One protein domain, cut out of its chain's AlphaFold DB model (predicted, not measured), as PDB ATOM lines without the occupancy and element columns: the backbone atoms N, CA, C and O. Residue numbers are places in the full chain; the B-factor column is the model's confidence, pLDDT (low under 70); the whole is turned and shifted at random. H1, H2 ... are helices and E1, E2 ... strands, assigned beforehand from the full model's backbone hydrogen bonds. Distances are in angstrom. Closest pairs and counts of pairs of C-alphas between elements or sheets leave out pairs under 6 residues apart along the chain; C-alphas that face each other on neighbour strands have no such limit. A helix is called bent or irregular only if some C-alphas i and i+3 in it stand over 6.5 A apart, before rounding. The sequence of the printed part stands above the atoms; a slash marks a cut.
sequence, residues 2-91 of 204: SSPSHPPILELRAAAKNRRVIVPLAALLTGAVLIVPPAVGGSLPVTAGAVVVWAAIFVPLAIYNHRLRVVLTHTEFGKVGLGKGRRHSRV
ATOM      1  N   SER A   2     -61.853  27.225 -11.340       39.91
ATOM      2  CA  SER A   2     -60.893  26.288 -11.928       39.91
ATOM      3  C   SER A   2     -60.383  25.352 -10.834       39.91
ATOM      4  O   SER A   2     -59.707  25.807  -9.915       39.91
ATOM      5  N   SER A   3     -60.751  24.074 -10.921       49.28
ATOM      6  CA  SER A   3     -60.262  23.013 -10.033       49.28
ATOM      7  C   SER A   3     -58.722  22.985 -10.031       49.28
ATOM      8  O   SER A   3     -58.137  23.188 -11.105       49.28
ATOM      9  N   PRO A   4     -58.051  22.768  -8.880       50.66
ATOM     10  CA  PRO A   4     -56.595  22.684  -8.815       50.66
ATOM     11  C   PRO A   4     -56.111  21.594  -9.775       50.66
ATOM     12  O   PRO A   4     -56.501  20.432  -9.683       50.66
ATOM     13  N   SER A   5     -55.315  21.995 -10.764       59.38
ATOM     14  CA  SER A   5     -54.840  21.117 -11.825       59.38
ATOM     15  C   SER A   5     -53.882  20.083 -11.243       59.38
ATOM     16  O   SER A   5     -52.711  20.387 -11.014       59.38
ATOM     17  N   HIS A   6     -54.367  18.862 -11.027       59.94
ATOM     18  CA  HIS A   6     -53.482  17.713 -10.888       59.94
ATOM     19  C   HIS A   6     -52.529  17.658 -12.092       59.94
ATOM     20  O   HIS A   6     -52.943  17.999 -13.209       59.94
ATOM     21  N   PRO A   7     -51.260  17.261 -11.880       70.44
ATOM     22  CA  PRO A   7     -50.298  17.164 -12.965       70.44
ATOM     23  C   PRO A   7     -50.859  16.261 -14.076       70.44
ATOM     24  O   PRO A   7     -51.498  15.244 -13.782       70.44
ATOM     25  N   PRO A   8     -50.690  16.642 -15.354       68.62
ATOM     26  CA  PRO A   8     -51.198  15.851 -16.463       68.62
ATOM     27  C   PRO A   8     -50.519  14.478 -16.478       68.62
ATOM     28  O   PRO A   8     -49.298  14.385 -16.392       68.62
ATOM     29  N   ILE A   9     -51.319  13.417 -16.612       77.38
ATOM     30  CA  ILE A   9     -50.815  12.036 -16.715       77.38
ATOM     31  C   ILE A   9     -50.100  11.850 -18.053       77.38
ATOM     32  O   ILE A   9     -49.108  11.130 -18.146       77.38
ATOM     33  N   LEU A  10     -50.644  12.474 -19.099       80.31
ATOM     34  CA  LEU A  10     -50.100  12.427 -20.443       80.31
ATOM     35  C   LEU A  10     -50.377  13.754 -21.151       80.31
ATOM     36  O   LEU A  10     -51.519  14.215 -21.229       80.31
ATOM     37  N   GLU A  11     -49.320  14.361 -21.682       80.44
ATOM     38  CA  GLU A  11     -49.399  15.536 -22.544       80.44
ATOM     39  C   GLU A  11     -48.859  15.158 -23.921       80.44
ATOM     40  O   GLU A  11     -47.658  14.973 -24.105       80.44
ATOM     41  N   LEU A  12     -49.757  15.060 -24.897       77.62
ATOM     42  CA  LEU A  12     -49.390  14.861 -26.289       77.62
ATOM     43  C   LEU A  12     -49.131  16.220 -26.930       77.62
ATOM     44  O   LEU A  12     -50.000  17.103 -26.935       77.62
ATOM     45  N   ARG A  13     -47.937  16.396 -27.489       78.62
ATOM     46  CA  ARG A  13     -47.560  17.601 -28.235       78.62
ATOM     47  C   ARG A  13     -47.623  17.319 -29.725       78.62
ATOM     48  O   ARG A  13     -47.467  16.182 -30.149       78.62
ATOM     49  N   ALA A  14     -47.861  18.363 -30.515       73.25
ATOM     50  CA  ALA A  14     -47.826  18.236 -31.965       73.25
ATOM     51  C   ALA A  14     -46.526  17.549 -32.417       73.25
ATOM     52  O   ALA A  14     -45.430  17.959 -32.019       73.25
ATOM     53  N   ALA A  15     -46.657  16.519 -33.252       70.38
ATOM     54  CA  ALA A  15     -45.545  15.699 -33.698       70.38
ATOM     55  C   ALA A  15     -44.451  16.564 -34.335       70.38
ATOM     56  O   ALA A  15     -44.711  17.399 -35.212       70.38
ATOM     57  N   ALA A  16     -43.192  16.306 -33.966       64.81
ATOM     58  CA  ALA A  16     -42.029  16.993 -34.533       64.81
ATOM     59  C   ALA A  16     -41.981  16.900 -36.073       64.81
ATOM     60  O   ALA A  16     -41.467  17.801 -36.738       64.81
ATOM     61  N   LYS A  17     -42.578  15.842 -36.645       68.31
ATOM     62  CA  LYS A  17     -42.729  15.622 -38.089       68.31
ATOM     63  C   LYS A  17     -43.417  16.792 -38.804       68.31
ATOM     64  O   LYS A  17     -42.943  17.203 -39.859       68.31
ATOM     65  N   ASN A  18     -44.459  17.382 -38.214       66.12
ATOM     66  CA  ASN A  18     -45.156  18.522 -38.821       66.12
ATOM     67  C   ASN A  18     -44.271  19.780 -38.835       66.12
ATOM     68  O   ASN A  18     -44.265  20.547 -39.796       66.12
ATOM     69  N   ARG A  19     -43.438  19.951 -37.801       65.88
ATOM     70  CA  ARG A  19     -42.461  21.045 -37.714       65.88
ATOM     71  C   ARG A  19     -41.392  20.953 -38.810       65.88
ATOM     72  O   ARG A  19     -41.008  21.978 -39.358       65.88
ATOM     73  N   ARG A  20     -40.967  19.738 -39.178       68.06
ATOM     74  CA  ARG A  20     -39.942  19.495 -40.215       68.06
ATOM     75  C   ARG A  20     -40.374  19.875 -41.630       68.06
ATOM     76  O   ARG A  20     -39.504  20.154 -42.439       68.06
ATOM     77  N   VAL A  21     -41.672  19.888 -41.934       70.38
ATOM     78  CA  VAL A  21     -42.178  20.275 -43.267       70.38
ATOM     79  C   VAL A  21     -42.621  21.735 -43.283       70.38
ATOM     80  O   VAL A  21     -42.308  22.473 -44.213       70.38
ATOM     81  N   ILE A  22     -43.316  22.179 -42.233       71.06
ATOM     82  CA  ILE A  22     -43.900  23.524 -42.188       71.06
ATOM     83  C   ILE A  22     -42.821  24.600 -42.054       71.06
ATOM     84  O   ILE A  22     -42.935  25.637 -42.695       71.06
ATOM     85  N   VAL A  23     -41.765  24.362 -41.267       75.94
ATOM     86  CA  VAL A  23     -40.687  25.345 -41.068       75.94
ATOM     87  C   VAL A  23     -39.913  25.646 -42.360       75.94
ATOM     88  O   VAL A  23     -39.840  26.822 -42.710       75.94
ATOM     89  N   PRO A  24     -39.374  24.660 -43.110       76.50
ATOM     90  CA  PRO A  24     -38.656  24.966 -44.347       76.50
ATOM     91  C   PRO A  24     -39.580  25.519 -45.433       76.50
ATOM     92  O   PRO A  24     -39.177  26.428 -46.150       76.50
ATOM     93  N   LEU A  25     -40.828  25.041 -45.531       76.38
ATOM     94  CA  LEU A  25     -41.790  25.585 -46.491       76.38
ATOM     95  C   LEU A  25     -42.123  27.051 -46.180       76.38
ATOM     96  O   LEU A  25     -42.128  27.881 -47.084       76.38
ATOM     97  N   ALA A  26     -42.364  27.382 -44.910       75.50
ATOM     98  CA  ALA A  26     -42.586  28.758 -44.489       75.50
ATOM     99  C   ALA A  26     -41.354  29.626 -44.776       75.50
ATOM    100  O   ALA A  26     -41.514  30.706 -45.334       75.50
ATOM    101  N   ALA A  27     -40.142  29.148 -44.475       78.38
ATOM    102  CA  ALA A  27     -38.900  29.870 -44.756       78.38
ATOM    103  C   ALA A  27     -38.708  30.129 -46.261       78.38
ATOM    104  O   ALA A  27     -38.416  31.256 -46.657       78.38
ATOM    105  N   LEU A  28     -38.951  29.121 -47.104       80.69
ATOM    106  CA  LEU A  28     -38.868  29.237 -48.560       80.69
ATOM    107  C   LEU A  28     -39.882  30.248 -49.106       80.69
ATOM    108  O   LEU A  28     -39.528  31.114 -49.903       80.69
ATOM    109  N   LEU A  29     -41.131  30.187 -48.640       73.81
ATOM    110  CA  LEU A  29     -42.169  31.139 -49.041       73.81
ATOM    111  C   LEU A  29     -41.887  32.554 -48.526       73.81
ATOM    112  O   LEU A  29     -42.154  33.513 -49.241       73.81
ATOM    113  N   THR A  30     -41.305  32.691 -47.332       76.94
ATOM    114  CA  THR A  30     -40.849  33.990 -46.807       76.94
ATOM    115  C   THR A  30     -39.792  34.586 -47.731       76.94
ATOM    116  O   THR A  30     -39.909  35.739 -48.135       76.94
ATOM    117  N   GLY A  31     -38.789  33.787 -48.114       74.12
ATOM    118  CA  GLY A  31     -37.747  34.206 -49.050       74.12
ATOM    119  C   GLY A  31     -38.327  34.628 -50.399       74.12
ATOM    120  O   GLY A  31     -37.997  35.698 -50.895       74.12
ATOM    121  N   ALA A  32     -39.256  33.848 -50.957       74.44
ATOM    122  CA  ALA A  32     -39.922  34.194 -52.211       74.44
ATOM    123  C   ALA A  32     -40.697  35.523 -52.118       74.44
ATOM    124  O   ALA A  32     -40.569  36.365 -53.000       74.44
ATOM    125  N   VAL A  33     -41.451  35.744 -51.036       76.31
ATOM    126  CA  VAL A  33     -42.220  36.983 -50.820       76.31
ATOM    127  C   VAL A  33     -41.316  38.207 -50.658       76.31
ATOM    128  O   VAL A  33     -41.680  39.287 -51.111       76.31
ATOM    129  N   LEU A  34     -40.139  38.053 -50.045       76.12
ATOM    130  CA  LEU A  34     -39.198  39.158 -49.845       76.12
ATOM    131  C   LEU A  34     -38.333  39.453 -51.078       76.12
ATOM    132  O   LEU A  34     -37.949  40.600 -51.278       76.12
ATOM    133  N   ILE A  35     -38.012  38.440 -51.890       76.06
ATOM    134  CA  ILE A  35     -37.039  38.560 -52.989       76.06
ATOM    135  C   ILE A  35     -37.719  38.809 -54.338       76.06
ATOM    136  O   ILE A  35     -37.229  39.614 -55.127       76.06
ATOM    137  N   VAL A  36     -38.834  38.129 -54.625       75.00
ATOM    138  CA  VAL A  36     -39.449  38.155 -55.963       75.00
ATOM    139  C   VAL A  36     -39.984  39.540 -56.327       75.00
ATOM    140  O   VAL A  36     -39.635  39.999 -57.412       75.00
ATOM    141  N   PRO A  37     -40.767  40.243 -55.480       72.56
ATOM    142  CA  PRO A  37     -41.325  41.535 -55.867       72.56
ATOM    143  C   PRO A  37     -40.247  42.581 -56.198       72.56
ATOM    144  O   PRO A  37     -40.327  43.134 -57.291       72.56
ATOM    145  N   PRO A  38     -39.192  42.803 -55.384       71.19
ATOM    146  CA  PRO A  38     -38.108  43.715 -55.761       71.19
ATOM    147  C   PRO A  38     -37.373  43.293 -57.042       71.19
ATOM    148  O   PRO A  38     -37.032  44.140 -57.863       71.19
ATOM    149  N   ALA A  39     -37.154  41.987 -57.241       73.62
ATOM    150  CA  ALA A  39     -36.408  41.463 -58.386       73.62
ATOM    151  C   ALA A  39     -37.130  41.638 -59.734       73.62
ATOM    152  O   ALA A  39     -36.472  41.675 -60.771       73.62
ATOM    153  N   VAL A  40     -38.462  41.762 -59.735       77.88
ATOM    154  CA  VAL A  40     -39.270  41.991 -60.952       77.88
ATOM    155  C   VAL A  40     -39.724  43.447 -61.109       77.88
ATOM    156  O   VAL A  40     -40.638  43.723 -61.882       77.88
ATOM    157  N   GLY A  41     -39.105  44.386 -60.383       74.25
ATOM    158  CA  GLY A  41     -39.446  45.813 -60.448       74.25
ATOM    159  C   GLY A  41     -40.690  46.204 -59.642       74.25
ATOM    160  O   GLY A  41     -41.304  47.234 -59.904       74.25
ATOM    161  N   GLY A  42     -41.088  45.386 -58.669       73.62
ATOM    162  CA  GLY A  42     -42.191  45.676 -57.761       73.62
ATOM    163  C   GLY A  42     -41.881  46.862 -56.850       73.62
ATOM    164  O   GLY A  42     -40.798  46.974 -56.276       73.62
ATOM    165  N   SER A  43     -42.860  47.749 -56.692       78.25
ATOM    166  CA  SER A  43     -42.752  48.910 -55.815       78.25
ATOM    167  C   SER A  43     -42.793  48.519 -54.328       78.25
ATOM    168  O   SER A  43     -43.255  47.435 -53.943       78.25
ATOM    169  N   LEU A  44     -42.320  49.422 -53.462       77.31
ATOM    170  CA  LEU A  44     -42.345  49.243 -52.003       77.31
ATOM    171  C   LEU A  44     -43.751  48.868 -51.467       77.31
ATOM    172  O   LEU A  44     -43.836  47.924 -50.676       77.31
ATOM    173  N   PRO A  45     -44.860  49.499 -51.921       74.06
ATOM    174  CA  PRO A  45     -46.209  49.144 -51.475       74.06
ATOM    175  C   PRO A  45     -46.614  47.707 -51.826       74.06
ATOM    176  O   PRO A  45     -47.232  47.022 -51.011       74.06
ATOM    177  N   VAL A  46     -46.231  47.218 -53.009       71.69
ATOM    178  CA  VAL A  46     -46.545  45.850 -53.459       71.69
ATOM    179  C   VAL A  46     -45.828  44.821 -52.587       71.69
ATOM    180  O   VAL A  46     -46.427  43.836 -52.154       71.69
ATOM    181  N   THR A  47     -44.560  45.084 -52.267       74.31
ATOM    182  CA  THR A  47     -43.762  44.213 -51.393       74.31
ATOM    183  C   THR A  47     -44.335  44.194 -49.975       74.31
ATOM    184  O   THR A  47     -44.517  43.125 -49.390       74.31
ATOM    185  N   ALA A  48     -44.704  45.362 -49.439       75.19
ATOM    186  CA  ALA A  48     -45.338  45.475 -48.128       75.19
ATOM    187  C   ALA A  48     -46.676  44.713 -48.068       75.19
ATOM    188  O   ALA A  48     -46.911  43.953 -47.128       75.19
ATOM    189  N   GLY A  49     -47.523  44.842 -49.097       75.56
ATOM    190  CA  GLY A  49     -48.786  44.107 -49.196       75.56
ATOM    191  C   GLY A  49     -48.592  42.588 -49.201       75.56
ATOM    192  O   GLY A  49     -49.280  41.870 -48.472       75.56
ATOM    193  N   ALA A  50     -47.609  42.090 -49.956       73.50
ATOM    194  CA  ALA A  50     -47.299  40.662 -50.018       73.50
ATOM    195  C   ALA A  50     -46.837  40.106 -48.657       73.50
ATOM    196  O   ALA A  50     -47.285  39.032 -48.242       73.50
ATOM    197  N   VAL A  51     -46.008  40.857 -47.925       78.31
ATOM    198  CA  VAL A  51     -45.569  40.496 -46.566       78.31
ATOM    199  C   VAL A  51     -46.747  40.447 -45.593       78.31
ATOM    200  O   VAL A  51     -46.843  39.501 -44.810       78.31
ATOM    201  N   VAL A  52     -47.671  41.410 -45.655       78.38
ATOM    202  CA  VAL A  52     -48.863  41.434 -44.790       78.38
ATOM    203  C   VAL A  52     -49.753  40.216 -45.043       78.38
ATOM    204  O   VAL A  52     -50.145  39.542 -44.089       78.38
ATOM    205  N   VAL A  53     -50.034  39.885 -46.307       77.25
ATOM    206  CA  VAL A  53     -50.839  38.701 -46.668       77.25
ATOM    207  C   VAL A  53     -50.155  37.413 -46.213       77.25
ATOM    208  O   VAL A  53     -50.797  36.543 -45.621       77.25
ATOM    209  N   TRP A  54     -48.843  37.296 -46.434       81.19
ATOM    210  CA  TRP A  54     -48.065  36.151 -45.969       81.19
ATOM    211  C   TRP A  54     -48.141  36.005 -44.442       81.19
ATOM    212  O   TRP A  54     -48.492  34.935 -43.935       81.19
ATOM    213  N   ALA A  55     -47.895  37.087 -43.699       80.12
ATOM    214  CA  ALA A  55     -47.928  37.079 -42.241       80.12
ATOM    215  C   ALA A  55     -49.323  36.713 -41.709       80.12
ATOM    216  O   ALA A  55     -49.436  35.895 -40.794       80.12
ATOM    217  N   ALA A  56     -50.383  37.239 -42.328       80.00
ATOM    218  CA  ALA A  56     -51.766  36.951 -41.960       80.00
ATOM    219  C   ALA A  56     -52.132  35.459 -42.083       80.00
ATOM    220  O   ALA A  56     -52.977  34.976 -41.333       80.00
ATOM    221  N   ILE A  57     -51.487  34.710 -42.983       79.12
ATOM    222  CA  ILE A  57     -51.741  33.274 -43.180       79.12
ATOM    223  C   ILE A  57     -50.824  32.425 -42.292       79.12
ATOM    224  O   ILE A  57     -51.283  31.525 -41.580       79.12
ATOM    225  N   PHE A  58     -49.516  32.689 -42.327       78.38
ATOM    226  CA  PHE A  58     -48.522  31.796 -41.731       78.38
ATOM    227  C   PHE A  58     -48.354  31.989 -40.225       78.38
ATOM    228  O   PHE A  58     -48.147  31.001 -39.515       78.38
ATOM    229  N   VAL A  59     -48.494  33.214 -39.706       81.12
ATOM    230  CA  VAL A  59     -48.348  33.473 -38.265       81.12
ATOM    231  C   VAL A  59     -49.433  32.748 -37.456       81.12
ATOM    232  O   VAL A  59     -49.073  32.001 -36.538       81.12
ATOM    233  N   PRO A  60     -50.738  32.835 -37.791       79.69
ATOM    234  CA  PRO A  60     -51.763  32.078 -37.074       79.69
ATOM    235  C   PRO A  60     -51.564  30.566 -37.171       79.69
ATOM    236  O   PRO A  60     -51.766  29.858 -36.185       79.69
ATOM    237  N   LEU A  61     -51.123  30.056 -38.326       79.12
ATOM    238  CA  LEU A  61     -50.857  28.631 -38.516       79.12
ATOM    239  C   LEU A  61     -49.687  28.144 -37.645       79.12
ATOM    240  O   LEU A  61     -49.765  27.080 -37.027       79.12
ATOM    241  N   ALA A  62     -48.615  28.932 -37.554       78.06
ATOM    242  CA  ALA A  62     -47.476  28.643 -36.690       78.06
ATOM    243  C   ALA A  62     -47.884  28.654 -35.210       78.06
ATOM    244  O   ALA A  62     -47.571  27.712 -34.476       78.06
ATOM    245  N   ILE A  63     -48.648  29.666 -34.783       81.31
ATOM    246  CA  ILE A  63     -49.194  29.748 -33.422       81.31
ATOM    247  C   ILE A  63     -50.108  28.551 -33.142       81.31
ATOM    248  O   ILE A  63     -50.010  27.955 -32.067       81.31
ATOM    249  N   TYR A  64     -50.961  28.157 -34.095       80.88
ATOM    250  CA  TYR A  64     -51.860  27.008 -33.966       80.88
ATOM    251  C   TYR A  64     -51.077  25.737 -33.683       80.88
ATOM    252  O   TYR A  64     -51.334  25.083 -32.677       80.88
ATOM    253  N   ASN A  65     -50.086  25.429 -34.518       76.06
ATOM    254  CA  ASN A  65     -49.275  24.228 -34.356       76.06
ATOM    255  C   ASN A  65     -48.453  24.247 -33.064       76.06
ATOM    256  O   ASN A  65     -48.315  23.215 -32.418       76.06
ATOM    257  N   HIS A  66     -47.945  25.412 -32.653       75.50
ATOM    258  CA  HIS A  66     -47.187  25.535 -31.407       75.50
ATOM    259  C   HIS A  66     -48.066  25.362 -30.157       75.50
ATOM    260  O   HIS A  66     -47.614  24.856 -29.127       75.50
ATOM    261  N   ARG A  67     -49.330  25.792 -30.231       80.38
ATOM    262  CA  ARG A  67     -50.306  25.661 -29.140       80.38
ATOM    263  C   ARG A  67     -51.075  24.343 -29.164       80.38
ATOM    264  O   ARG A  67     -51.780  24.061 -28.198       80.38
ATOM    265  N   LEU A  68     -50.948  23.550 -30.228       79.75
ATOM    266  CA  LEU A  68     -51.660  22.289 -30.387       79.75
ATOM    267  C   LEU A  68     -51.121  21.248 -29.405       79.75
ATOM    268  O   LEU A  68     -50.030  20.700 -29.573       79.75
ATOM    269  N   ARG A  69     -51.898  21.004 -28.353       81.06
ATOM    270  CA  ARG A  69     -51.587  20.044 -27.293       81.06
ATOM    271  C   ARG A  69     -52.844  19.278 -26.933       81.06
ATOM    272  O   ARG A  69     -53.926  19.861 -26.864       81.06
ATOM    273  N   VAL A  70     -52.714  17.982 -26.699       80.69
ATOM    274  CA  VAL A  70     -53.785  17.168 -26.126       80.69
ATOM    275  C   VAL A  70     -53.367  16.801 -24.716       80.69
ATOM    276  O   VAL A  70     -52.308  16.221 -24.502       80.69
ATOM    277  N   VAL A  71     -54.183  17.206 -23.751       82.38
ATOM    278  CA  VAL A  71     -53.910  16.999 -22.332       82.38
ATOM    279  C   VAL A  71     -54.879  15.948 -21.822       82.38
ATOM    280  O   VAL A  71     -56.096  16.117 -21.948       82.38
ATOM    281  N   LEU A  72     -54.333  14.882 -21.247       79.62
ATOM    282  CA  LEU A  72     -55.080  13.891 -20.490       79.62
ATOM    283  C   LEU A  72     -54.744  14.045 -19.004       79.62
ATOM    284  O   LEU A  72     -53.591  13.942 -18.580       79.62
ATOM    285  N   THR A  73     -55.780  14.268 -18.210       81.38
ATOM    286  CA  THR A  73     -55.731  14.260 -16.746       81.38
ATOM    287  C   THR A  73     -56.554  13.082 -16.220       81.38
ATOM    288  O   THR A  73     -57.189  12.363 -16.996       81.38
ATOM    289  N   HIS A  74     -56.558  12.862 -14.904       77.94
ATOM    290  CA  HIS A  74     -57.341  11.780 -14.296       77.94
ATOM    291  C   HIS A  74     -58.843  11.900 -14.592       77.94
ATOM    292  O   HIS A  74     -59.500  10.885 -14.822       77.94
ATOM    293  N   THR A  75     -59.366  13.127 -14.624       78.50
ATOM    294  CA  THR A  75     -60.805  13.417 -14.711       78.50
ATOM    295  C   THR A  75     -61.214  14.074 -16.025       78.50
ATOM    296  O   THR A  75     -62.347  13.899 -16.461       78.50
ATOM    297  N   GLU A  76     -60.310  14.796 -16.685       84.31
ATOM    298  CA  GLU A  76     -60.587  15.541 -17.913       84.31
ATOM    299  C   GLU A  76     -59.644  15.138 -19.048       84.31
ATOM    300  O   GLU A  76     -58.471  14.822 -18.842       84.31
ATOM    301  N   PHE A  77     -60.136  15.247 -20.274       82.62
ATOM    302  CA  PHE A  77     -59.329  15.199 -21.484       82.62
ATOM    303  C   PHE A  77     -59.687  16.376 -22.387       82.62
ATOM    304  O   PHE A  77     -60.822  16.854 -22.391       82.62
ATOM    305  N   GLY A  78     -58.735  16.869 -23.172       82.38
ATOM    306  CA  GLY A  78     -59.032  17.977 -24.067       82.38
ATOM    307  C   GLY A  78     -57.948  18.301 -25.074       82.38
ATOM    308  O   GLY A  78     -56.772  18.012 -24.863       82.38
ATOM    309  N   LYS A  79     -58.361  18.950 -26.166       82.94
ATOM    310  CA  LYS A  79     -57.457  19.523 -27.170       82.94
ATOM    311  C   LYS A  79     -57.380  21.030 -26.967       82.94
ATOM    312  O   LYS A  79     -58.385  21.741 -27.056       82.94
ATOM    313  N   VAL A  80     -56.173  21.505 -26.701       80.06
ATOM    314  CA  VAL A  80     -55.809  22.918 -26.623       80.06
ATOM    315  C   VAL A  80     -55.209  23.323 -27.971       80.06
ATOM    316  O   VAL A  80     -54.464  22.558 -28.578       80.06
ATOM    317  N   GLY A  81     -55.594  24.495 -28.475       74.62
ATOM    318  CA  GLY A  81     -55.153  25.034 -29.765       74.62
ATOM    319  C   GLY A  81     -55.125  26.562 -29.732       74.62
ATOM    320  O   GLY A  81     -54.755  27.146 -28.716       74.62
ATOM    321  N   LEU A  82     -55.542  27.229 -30.815       60.50
ATOM    322  CA  LEU A  82     -55.518  28.702 -30.885       60.50
ATOM    323  C   LEU A  82     -56.528  29.395 -29.941       60.50
ATOM    324  O   LEU A  82     -56.333  30.555 -29.599       60.50
ATOM    325  N   GLY A  83     -57.595  28.699 -29.530       67.00
ATOM    326  CA  GLY A  83     -58.686  29.245 -28.707       67.00
ATOM    327  C   GLY A  83     -58.851  28.556 -27.349       67.00
ATOM    328  O   GLY A  83     -57.958  27.844 -26.888       67.00
ATOM    329  N   LYS A  84     -60.024  28.736 -26.715       68.44
ATOM    330  CA  LYS A  84     -60.396  28.010 -25.487       68.44
ATOM    331  C   LYS A  84     -60.299  26.506 -25.755       68.44
ATOM    332  O   LYS A  84     -61.033  25.978 -26.592       68.44
ATOM    333  N   GLY A  85     -59.367  25.834 -25.079       68.44
ATOM    334  CA  GLY A  85     -59.222  24.386 -25.178       68.44
ATOM    335  C   GLY A  85     -60.541  23.715 -24.812       68.44
ATOM    336  O   GLY A  85     -61.123  24.029 -23.774       68.44
ATOM    337  N   ARG A  86     -61.031  22.821 -25.674       76.50
ATOM    338  CA  ARG A  86     -62.226  22.038 -25.352       76.50
ATOM    339  C   ARG A  86     -61.807  20.942 -24.389       76.50
ATOM    340  O   ARG A  86     -60.972  20.115 -24.754       76.50
ATOM    341  N   ARG A  87     -62.359  20.979 -23.178       82.94
ATOM    342  CA  ARG A  87     -62.183  19.950 -22.154       82.94
ATOM    343  C   ARG A  87     -63.480  19.178 -21.989       82.94
ATOM    344  O   ARG A  87     -64.560  19.761 -22.015       82.94
ATOM    345  N   HIS A  88     -63.347  17.877 -21.828       86.00
ATOM    346  CA  HIS A  88     -64.431  16.931 -21.659       86.00
ATOM    347  C   HIS A  88     -64.097  16.022 -20.474       86.00
ATOM    348  O   HIS A  88     -62.931  15.706 -20.242       86.00
ATOM    349  N   SER A  89     -65.113  15.605 -19.720       87.00
ATOM    350  CA  SER A  89     -64.929  14.622 -18.648       87.00
ATOM    351  C   SER A  89     -64.537  13.277 -19.244       87.00
ATOM    352  O   SER A  89     -65.172  12.822 -20.194       87.00
ATOM    353  N   ARG A  90     -63.534  12.611 -18.670       85.19
ATOM    354  CA  ARG A  90     -63.083  11.279 -19.096       85.19
ATOM    355  C   ARG A  90     -64.213  10.248 -19.057       85.19
ATOM    356  O   ARG A  90     -64.254   9.379 -19.918       85.19
ATOM    357  N   VAL A  91     -65.148  10.392 -18.118       87.69
ATOM    358  CA  VAL A  91     -66.334   9.527 -17.983       87.69
ATOM    359  C   VAL A  91     -67.234   9.596 -19.220       87.69
ATOM    360  O   VAL A  91     -67.943   8.644 -19.525       87.69
TER     361      VAL A  91
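AT A GLANCE: This is residues 2 to 91 of the 204 residues of an uncharacterized protein of Prauserella marina (UniProt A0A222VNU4). What is the main picture? A long helical hairpin, H1 and H2, extends from one end of a small sheet of four strands, making a rod; residues 39 to 45, around the hairpin's turn, stand free. What makes it up? The 90 printed residues include two named helices and four named strands, in the order E1 H1 H2 E2 E3 E4; the sheet E1 - E2 - E3 - E4 is antiparallel, and the class is mixed. The whole is extended, with a radius of gyration of the C-alphas of 19.2 A and spans of 61 by 25 by 18 A.

HOW THE PARTS SIT: How is the sheet paired? E1, residues 10 to 13, is an edge strand antiparallel to E2, residues 69 to 72, with N 12 and O 70 2.8 A apart. E2, E3, residues 76 to 80, and E4, residues 86 to 89, form a meander of antiparallel neighbours in two hairpins, with N 80 and O 69 at 2.8 A, and N 77 and O 88 at 2.8 A. How do the helices stand? H1, residues 16 to 39, and H2, residues 44 to 67, touch, closest at the C-alphas of Pro 37 and Thr 47, 5.8 A, at a shallow tilt of 6 degrees, opposite ways. H2 only grazes the sheet, with residues 64 to 67, and H1 is not on it. O i to N i+4 pairs are within hydrogen-bond range in 16 of 20 for H1 and 18 of 20 for H2.

IN THESE COORDINATES: Where does E1 begin? C-alpha 10 is at (-50.100, 12.427, -20.443). How long are the helices? H1 measures 34.6 A and H2 33.8 A; H1 is only just irregular, with C-alphas 34 and 37 6.8 A apart. Where does E4 end? C-alpha 89 is at (-64.929, 14.622, -18.648).

THE WHOLE: How large is it? The two farthest C-alphas, of Gly 41 and Val 91, are 62.0 A apart. Is it continuous and confident? The printed part has no cut and each link is tight; pLDDT is under 70 at residues 2 to 6, 8, 16 to 20 and 82 to 85.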